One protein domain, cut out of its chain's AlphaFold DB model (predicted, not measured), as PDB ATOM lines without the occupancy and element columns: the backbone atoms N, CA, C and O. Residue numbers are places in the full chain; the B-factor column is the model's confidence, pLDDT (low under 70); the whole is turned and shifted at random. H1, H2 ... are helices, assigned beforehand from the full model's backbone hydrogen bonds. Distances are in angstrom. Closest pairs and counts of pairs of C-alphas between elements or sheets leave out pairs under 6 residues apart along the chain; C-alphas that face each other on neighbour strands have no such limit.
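What this domain is: This is residues 2 to 29 and 44 to 67 of the 67 residues of an uncharacterized protein of Paenibacillus pabuli (UniProt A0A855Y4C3). The longest helix, H3, makes one arm of an open, flat U; residues 16 to 29, with H2, make the other arm, and short H1 is near the closed end. The space between the arms is empty, and the three helices stay apart. The printed part has 52 residues, with three named helices in the order H1, H2, H3 and no named strand: all helix. It is only just loose, close to extended, with a radius of gyration of the C-alphas of 14.5 A and spans of 40 by 29 by 16 A.

How they stand to each other: H3, residues 49 to 62, is apart from H2, residues 18 to 25, and from H1, residues 2 to 5. H1 and H2 are also apart. Residues 16 to 29 and 44 to 56 stand free. Every O i to N i+4 pair is within hydrogen-bond range in H2 and H3; H1 is too short for such a pair.

Where its parts are: H3 is 20.0 A long, from C-alpha 49 at (151.583, 107.174, 134.139) to C-alpha 62. H2 is 10.5 A long, H1 5.6 A from C-alpha 2 at (145.265, 100.102, 161.953).

The domain as a whole: The C-alphas farthest apart, of Glu 3 and His 44, are 44.6 A apart. Residues 30 to 43 are not printed, a 27.4 A gap between C-alphas 29 and 44. H1 to H2 is a long link. No printed residue is under 70 in pLDDT.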
ATOM      1  N   ILE A   2     144.490 101.348 162.040       91.25
ATOM      2  CA  ILE A   2     145.265 100.102 161.953       91.25
ATOM      3  C   ILE A   2     144.415  98.874 162.307       91.25
ATOM      4  O   ILE A   2     144.168  98.050 161.438       91.25
ATOM      5  N   GLU A   3     143.863  98.803 163.523       93.31
ATOM      6  CA  GLU A   3     143.044  97.653 163.958       93.31
ATOM      7  C   GLU A   3     141.782  97.452 163.106       93.31
ATOM      8  O   GLU A   3     141.408  96.327 162.796       93.31
ATOM      9  N   LYS A   4     141.151  98.550 162.672       94.31
ATOM     10  CA  LYS A   4     139.930  98.516 161.852       94.31
ATOM     11  C   LYS A   4     140.157  97.878 160.474       94.31
ATOM     12  O   LYS A   4     139.256  97.213 159.975       94.31
ATOM     13  N   TYR A   5     141.313  98.122 159.853       93.25
ATOM     14  CA  TYR A   5     141.617  97.681 158.484       93.25
ATOM     15  C   TYR A   5     142.725  96.615 158.414       93.25
ATOM     16  O   TYR A   5     143.093  96.192 157.321       93.25
ATOM     17  N   GLY A   6     143.252  96.163 159.559       94.25
ATOM     18  CA  GLY A   6     144.348  95.191 159.623       94.25
ATOM     19  C   GLY A   6     145.633  95.694 158.962       94.25
ATOM     20  O   GLY A   6     146.271  94.946 158.224       94.25
ATOM     21  N   LEU A   7     145.965  96.975 159.163       95.06
ATOM     22  CA  LEU A   7     147.140  97.597 158.545       95.06
ATOM     23  C   LEU A   7     148.438  97.202 159.258       95.06
ATOM     24  O   LEU A   7     148.434  96.839 160.435       95.06
ATOM     25  N   ALA A   8     149.560  97.316 158.553       93.31
ATOM     26  CA  ALA A   8     150.876  97.306 159.170       93.31
ATOM     27  C   ALA A   8     150.980  98.463 160.179       93.31
ATOM     28  O   ALA A   8     150.449  99.554 159.952       93.31
ATOM     29  N   ASN A   9     151.668  98.235 161.301       93.06
ATOM     30  CA  ASN A   9     151.910  99.280 162.295       93.06
ATOM     31  C   ASN A   9     153.058 100.193 161.843       93.06
ATOM     32  O   ASN A   9     154.156 100.146 162.393       93.06
ATOM     33  N   THR A  10     152.808 100.964 160.787       90.06
ATOM     34  CA  THR A  10     153.756 101.913 160.206       90.06
ATOM     35  C   THR A  10     153.353 103.332 160.613       90.06
ATOM     36  O   THR A  10     152.282 103.788 160.204       90.06
ATOM     37  N   PRO A  11     154.163 104.032 161.430       87.50
ATOM     38  CA  PRO A  11     153.963 105.447 161.721       87.50
ATOM     39  C   PRO A  11     153.895 106.273 160.433       87.50
ATOM     40  O   PRO A  11     154.662 106.035 159.503       87.50
ATOM     41  N   TYR A  12     153.004 107.266 160.370       80.94
ATOM     42  CA  TYR A  12     152.905 108.122 159.181       80.94
ATOM     43  C   TYR A  12     154.195 108.899 158.907       80.94
ATOM     44  O   TYR A  12     154.554 109.084 157.747       80.94
ATOM     45  N   ASP A  13     154.925 109.279 159.953       85.62
ATOM     46  CA  ASP A  13     156.195 110.000 159.830       85.62
ATOM     47  C   ASP A  13     157.278 109.180 159.102       85.62
ATOM     48  O   ASP A  13     158.177 109.760 158.497       85.62
ATOM     49  N   ASP A  14     157.155 107.846 159.074       85.19
ATOM     50  CA  ASP A  14     158.086 106.962 158.359       85.19
ATOM     51  C   ASP A  14     157.788 106.877 156.850       85.19
ATOM     52  O   ASP A  14     158.633 106.434 156.072       85.19
ATOM     53  N   VAL A  15     156.580 107.261 156.417       82.69
ATOM     54  CA  VAL A  15     156.096 107.055 155.034       82.69
ATOM     55  C   VAL A  15     155.621 108.325 154.337       82.69
ATOM     56  O   VAL A  15     155.410 108.307 153.124       82.69
ATOM     57  N   SER A  16     155.453 109.429 155.060       83.69
ATOM     58  CA  SER A  16     154.884 110.661 154.521       83.69
ATOM     59  C   SER A  16     155.875 111.819 154.606       83.69
ATOM     60  O   SER A  16     156.011 112.487 155.628       83.69
ATOM     61  N   SER A  17     156.537 112.107 153.484       88.12
ATOM     62  CA  SER A  17     157.331 113.329 153.325       88.12
ATOM     63  C   SER A  17     156.421 114.495 152.924       88.12
ATOM     64  O   SER A  17     156.317 114.849 151.750       88.12
ATOM     65  N   TRP A  18     155.721 115.074 153.902       90.06
ATOM     66  CA  TRP A  18     154.724 116.127 153.656       90.06
ATOM     67  C   TRP A  18     155.307 117.346 152.936       90.06
ATOM     68  O   TRP A  18     154.736 117.801 151.952       90.06
ATOM     69  N   VAL A  19     156.504 117.787 153.333       93.00
ATOM     70  CA  VAL A  19     157.202 118.923 152.702       93.00
ATOM     71  C   VAL A  19     157.507 118.661 151.223       93.00
ATOM     72  O   VAL A  19     157.456 119.578 150.409       93.00
ATOM     73  N   PHE A  20     157.802 117.412 150.850       91.50
ATOM     74  CA  PHE A  20     157.995 117.056 149.445       91.50
ATOM     75  C   PHE A  20     156.680 117.125 148.663       91.50
ATOM     76  O   PHE A  20     156.661 117.656 147.554       91.50
ATOM     77  N   GLY A  21     155.582 116.638 149.249       91.94
ATOM     78  CA  GLY A  21     154.246 116.777 148.670       91.94
ATOM     79  C   GLY A  21     153.881 118.242 148.437       91.94
ATOM     80  O   GLY A  21     153.533 118.605 147.317       91.94
ATOM     81  N   ASP A  22     154.044 119.086 149.458       94.38
ATOM     82  CA  ASP A  22     153.792 120.527 149.360       94.38
ATOM     83  C   ASP A  22     154.615 121.161 148.235       94.38
ATOM     84  O   ASP A  22     154.078 121.895 147.410       94.38
ATOM     85  N   PHE A  23     155.905 120.826 148.142       92.69
ATOM     86  CA  PHE A  23     156.772 121.318 147.075       92.69
ATOM     87  C   PHE A  23     156.255 120.937 145.679       92.69
ATOM     88  O   PHE A  23     156.142 121.816 144.826       92.69
ATOM     89  N   VAL A  24     155.897 119.668 145.454       92.69
ATOM     90  CA  VAL A  24     155.410 119.180 144.150       92.69
ATOM     91  C   VAL A  24     154.051 119.789 143.786       92.69
ATOM     92  O   VAL A  24     153.850 120.181 142.641       92.69
ATOM     93  N   PHE A  25     153.118 119.887 144.738       92.06
ATOM     94  CA  PHE A  25     151.767 120.397 144.475       92.06
ATOM     95  C   PHE A  25     151.666 121.928 144.459       92.06
ATOM     96  O   PHE A  25     150.640 122.461 144.045       92.06
ATOM     97  N   SER A  26     152.706 122.639 144.900       94.56
ATOM     98  CA  SER A  26     152.740 124.108 144.908       94.56
ATOM     99  C   SER A  26     153.094 124.755 143.567       94.56
ATOM    100  O   SER A  26     153.045 125.981 143.470       94.56
ATOM    101  N   TRP A  27     153.478 123.981 142.549       92.25
ATOM    102  CA  TRP A  27     153.831 124.545 141.247       92.25
ATOM    103  C   TRP A  27     152.611 125.163 140.562       92.25
ATOM    104  O   TRP A  27     151.551 124.552 140.460       92.25
ATOM    105  N   ASP A  28     152.794 126.373 140.048       94.25
ATOM    106  CA  ASP A  28     151.850 127.086 139.187       94.25
ATOM    107  C   ASP A  28     152.245 127.002 137.700       94.25
ATOM    108  O   ASP A  28     151.655 127.668 136.847       94.25
ATOM    109  N   TYR A  29     153.235 126.163 137.387       91.88
ATOM    110  CA  TYR A  29     153.736 125.899 136.046       91.88
ATOM    111  C   TYR A  29     154.017 124.411 135.839       91.88
ATOM    112  O   TYR A  29     154.276 123.660 136.781       91.88
ATOM    113  N   HIS A  44     163.755 102.553 124.720       95.88
ATOM    114  CA  HIS A  44     162.417 102.744 124.153       95.88
ATOM    115  C   HIS A  44     161.282 102.497 125.147       95.88
ATOM    116  O   HIS A  44     160.146 102.880 124.864       95.88
ATOM    117  N   ASP A  45     161.592 101.897 126.295       95.25
ATOM    118  CA  ASP A  45     160.603 101.594 127.318       95.25
ATOM    119  C   ASP A  45     159.940 102.873 127.831       95.25
ATOM    120  O   ASP A  45     160.570 103.915 128.043       95.25
ATOM    121  N   PHE A  46     158.635 102.777 128.025       94.56
ATOM    122  CA  PHE A  46     157.831 103.799 128.664       94.56
ATOM    123  C   PHE A  46     156.781 103.115 129.530       94.56
ATOM    124  O   PHE A  46     156.474 101.936 129.348       94.56
ATOM    125  N   ILE A  47     156.231 103.874 130.467       95.25
ATOM    126  CA  ILE A  47     155.124 103.428 131.296       95.25
ATOM    127  C   ILE A  47     153.949 104.375 131.100       95.25
ATOM    128  O   ILE A  47     154.133 105.577 130.900       95.25
ATOM    129  N   ASP A  48     152.745 103.821 131.142       97.12
ATOM    130  CA  ASP A  48     151.534 104.612 131.276       97.12
ATOM    131  C   ASP A  48     151.472 105.169 132.706       97.12
ATOM    132  O   ASP A  48     151.452 104.411 133.680       97.12
ATOM    133  N   THR A  49     151.505 106.497 132.838       95.69
ATOM    134  CA  THR A  49     151.583 107.174 134.139       95.69
ATOM    135  C   THR A  49     150.382 106.860 135.026       95.69
ATOM    136  O   THR A  49     150.549 106.654 136.227       95.69
ATOM    137  N   GLU A  50     149.174 106.791 134.465       97.25
ATOM    138  CA  GLU A  50     147.969 106.484 135.235       97.25
ATOM    139  C   GLU A  50     148.015 105.040 135.743       97.25
ATOM    140  O   GLU A  50     147.831 104.786 136.937       97.25
ATOM    141  N   ALA A  51     148.354 104.093 134.864       97.50
ATOM    142  CA  ALA A  51     148.509 102.693 135.228       97.50
ATOM    143  C   ALA A  51     149.599 102.493 136.292       97.50
ATOM    144  O   ALA A  51     149.396 101.709 137.223       97.50
ATOM    145  N   MET A  52     150.716 103.224 136.190       97.50
ATOM    146  CA  MET A  52     151.794 103.235 137.184       97.50
ATOM    147  C   MET A  52     151.281 103.674 138.558       97.50
ATOM    148  O   MET A  52     151.520 102.982 139.545       97.50
ATOM    149  N   PHE A  53     150.553 104.794 138.643       97.50
ATOM    150  CA  PHE A  53     149.997 105.259 139.918       97.50
ATOM    151  C   PHE A  53     149.012 104.251 140.506       97.50
ATOM    152  O   PHE A  53     149.089 103.934 141.695       97.50
ATOM    153  N   MET A  54     148.125 103.694 139.679       97.88
ATOM    154  CA  MET A  54     147.193 102.658 140.122       97.88
ATOM    155  C   MET A  54     147.924 101.417 140.643       97.88
ATOM    156  O   MET A  54     147.484 100.822 141.627       97.88
ATOM    157  N   ASP A  55     149.045 101.039 140.027       98.06
ATOM    158  CA  ASP A  55     149.874  99.930 140.496       98.06
ATOM    159  C   ASP A  55     150.550 100.216 141.835       98.06
ATOM    160  O   ASP A  55     150.501  99.382 142.738       98.06
ATOM    161  N   ILE A  56     151.076 101.429 142.019       96.94
ATOM    162  CA  ILE A  56     151.643 101.873 143.296       96.94
ATOM    163  C   ILE A  56     150.586 101.789 144.407       96.94
ATOM    164  O   ILE A  56     150.854 101.224 145.468       96.94
ATOM    165  N   PHE A  57     149.364 102.282 144.172       96.69
ATOM    166  CA  PHE A  57     148.291 102.192 145.167       96.69
ATOM    167  C   PHE A  57     147.901 100.745 145.479       96.69
ATOM    168  O   PHE A  57     147.709 100.413 146.650       96.69
ATOM    169  N   ARG A  58     147.810  99.874 144.463       98.12
ATOM    170  CA  ARG A  58     147.571  98.436 144.671       98.12
ATOM    171  C   ARG A  58     148.671  97.817 145.530       98.12
ATOM    172  O   ARG A  58     148.361  97.209 146.549       98.12
ATOM    173  N   ASN A  59     149.936  98.063 145.197       97.50
ATOM    174  CA  ASN A  59     151.076  97.532 145.942       97.50
ATOM    175  C   ASN A  59     151.063  97.964 147.419       97.50
ATOM    176  O   ASN A  59     151.324  97.156 148.312       97.50
ATOM    177  N   LEU A  60     150.726  99.225 147.698       95.00
ATOM    178  CA  LEU A  60     150.624  99.729 149.068       95.00
ATOM    179  C   LEU A  60     149.474  99.080 149.857       95.00
ATOM    180  O   LEU A  60     149.618  98.865 151.064       95.00
ATOM    181  N   ARG A  61     148.361  98.731 149.197       95.50
ATOM    182  CA  ARG A  61     147.258  97.968 149.812       95.50
ATOM    183  C   ARG A  61     147.625  96.515 150.073       95.50
ATOM    184  O   ARG A  61     147.335  96.000 151.153       95.50
ATOM    185  N   ASP A  62     148.302  95.867 149.128       97.06
ATOM    186  CA  ASP A  62     148.769  94.482 149.277       97.06
ATOM    187  C   ASP A  62     149.713  94.348 150.477       97.06
ATOM    188  O   ASP A  62     149.638  93.393 151.249       97.06
ATOM    189  N   ARG A  63     150.543  95.373 150.691       94.62
ATOM    190  CA  ARG A  63     151.453  95.491 151.839       94.62
ATOM    191  C   ARG A  63     150.783  95.978 153.123       94.62
ATOM    192  O   ARG A  63     151.471  96.129 154.130       94.62
ATOM    193  N   LYS A  64     149.471  96.234 153.103       94.31
ATOM    194  CA  LYS A  64     148.689  96.727 154.247       94.31
ATOM    195  C   LYS A  64     149.192  98.061 154.809       94.31
ATOM    196  O   LYS A  64     149.021  98.328 155.992       94.31
ATOM    197  N   ILE A  65     149.796  98.902 153.973       92.75
ATOM    198  CA  ILE A  65     150.165 100.281 154.332       92.75
ATOM    199  C   ILE A  65     148.953 101.196 154.137       92.75
ATOM    200  O   ILE A  65     148.654 102.036 154.982       92.75
ATOM    201  N   LEU A  66     148.228 100.993 153.033       92.19
ATOM    202  CA  LEU A  66     146.944 101.631 152.760       92.19
ATOM    203  C   LEU A  66     145.792 100.628 152.941       92.19
ATOM    204  O   LEU A  66     146.011  99.425 152.761       92.19
ATOM    205  N   PRO A  67     144.582 101.101 153.289       90.50
ATOM    206  CA  PRO A  67     143.377 100.278 153.298       90.50
ATOM    207  C   PRO A  67     142.924  99.869 151.889       90.50
ATOM    208  O   PRO A  67     143.046 100.680 150.933       90.50
TER     209      PRO A  67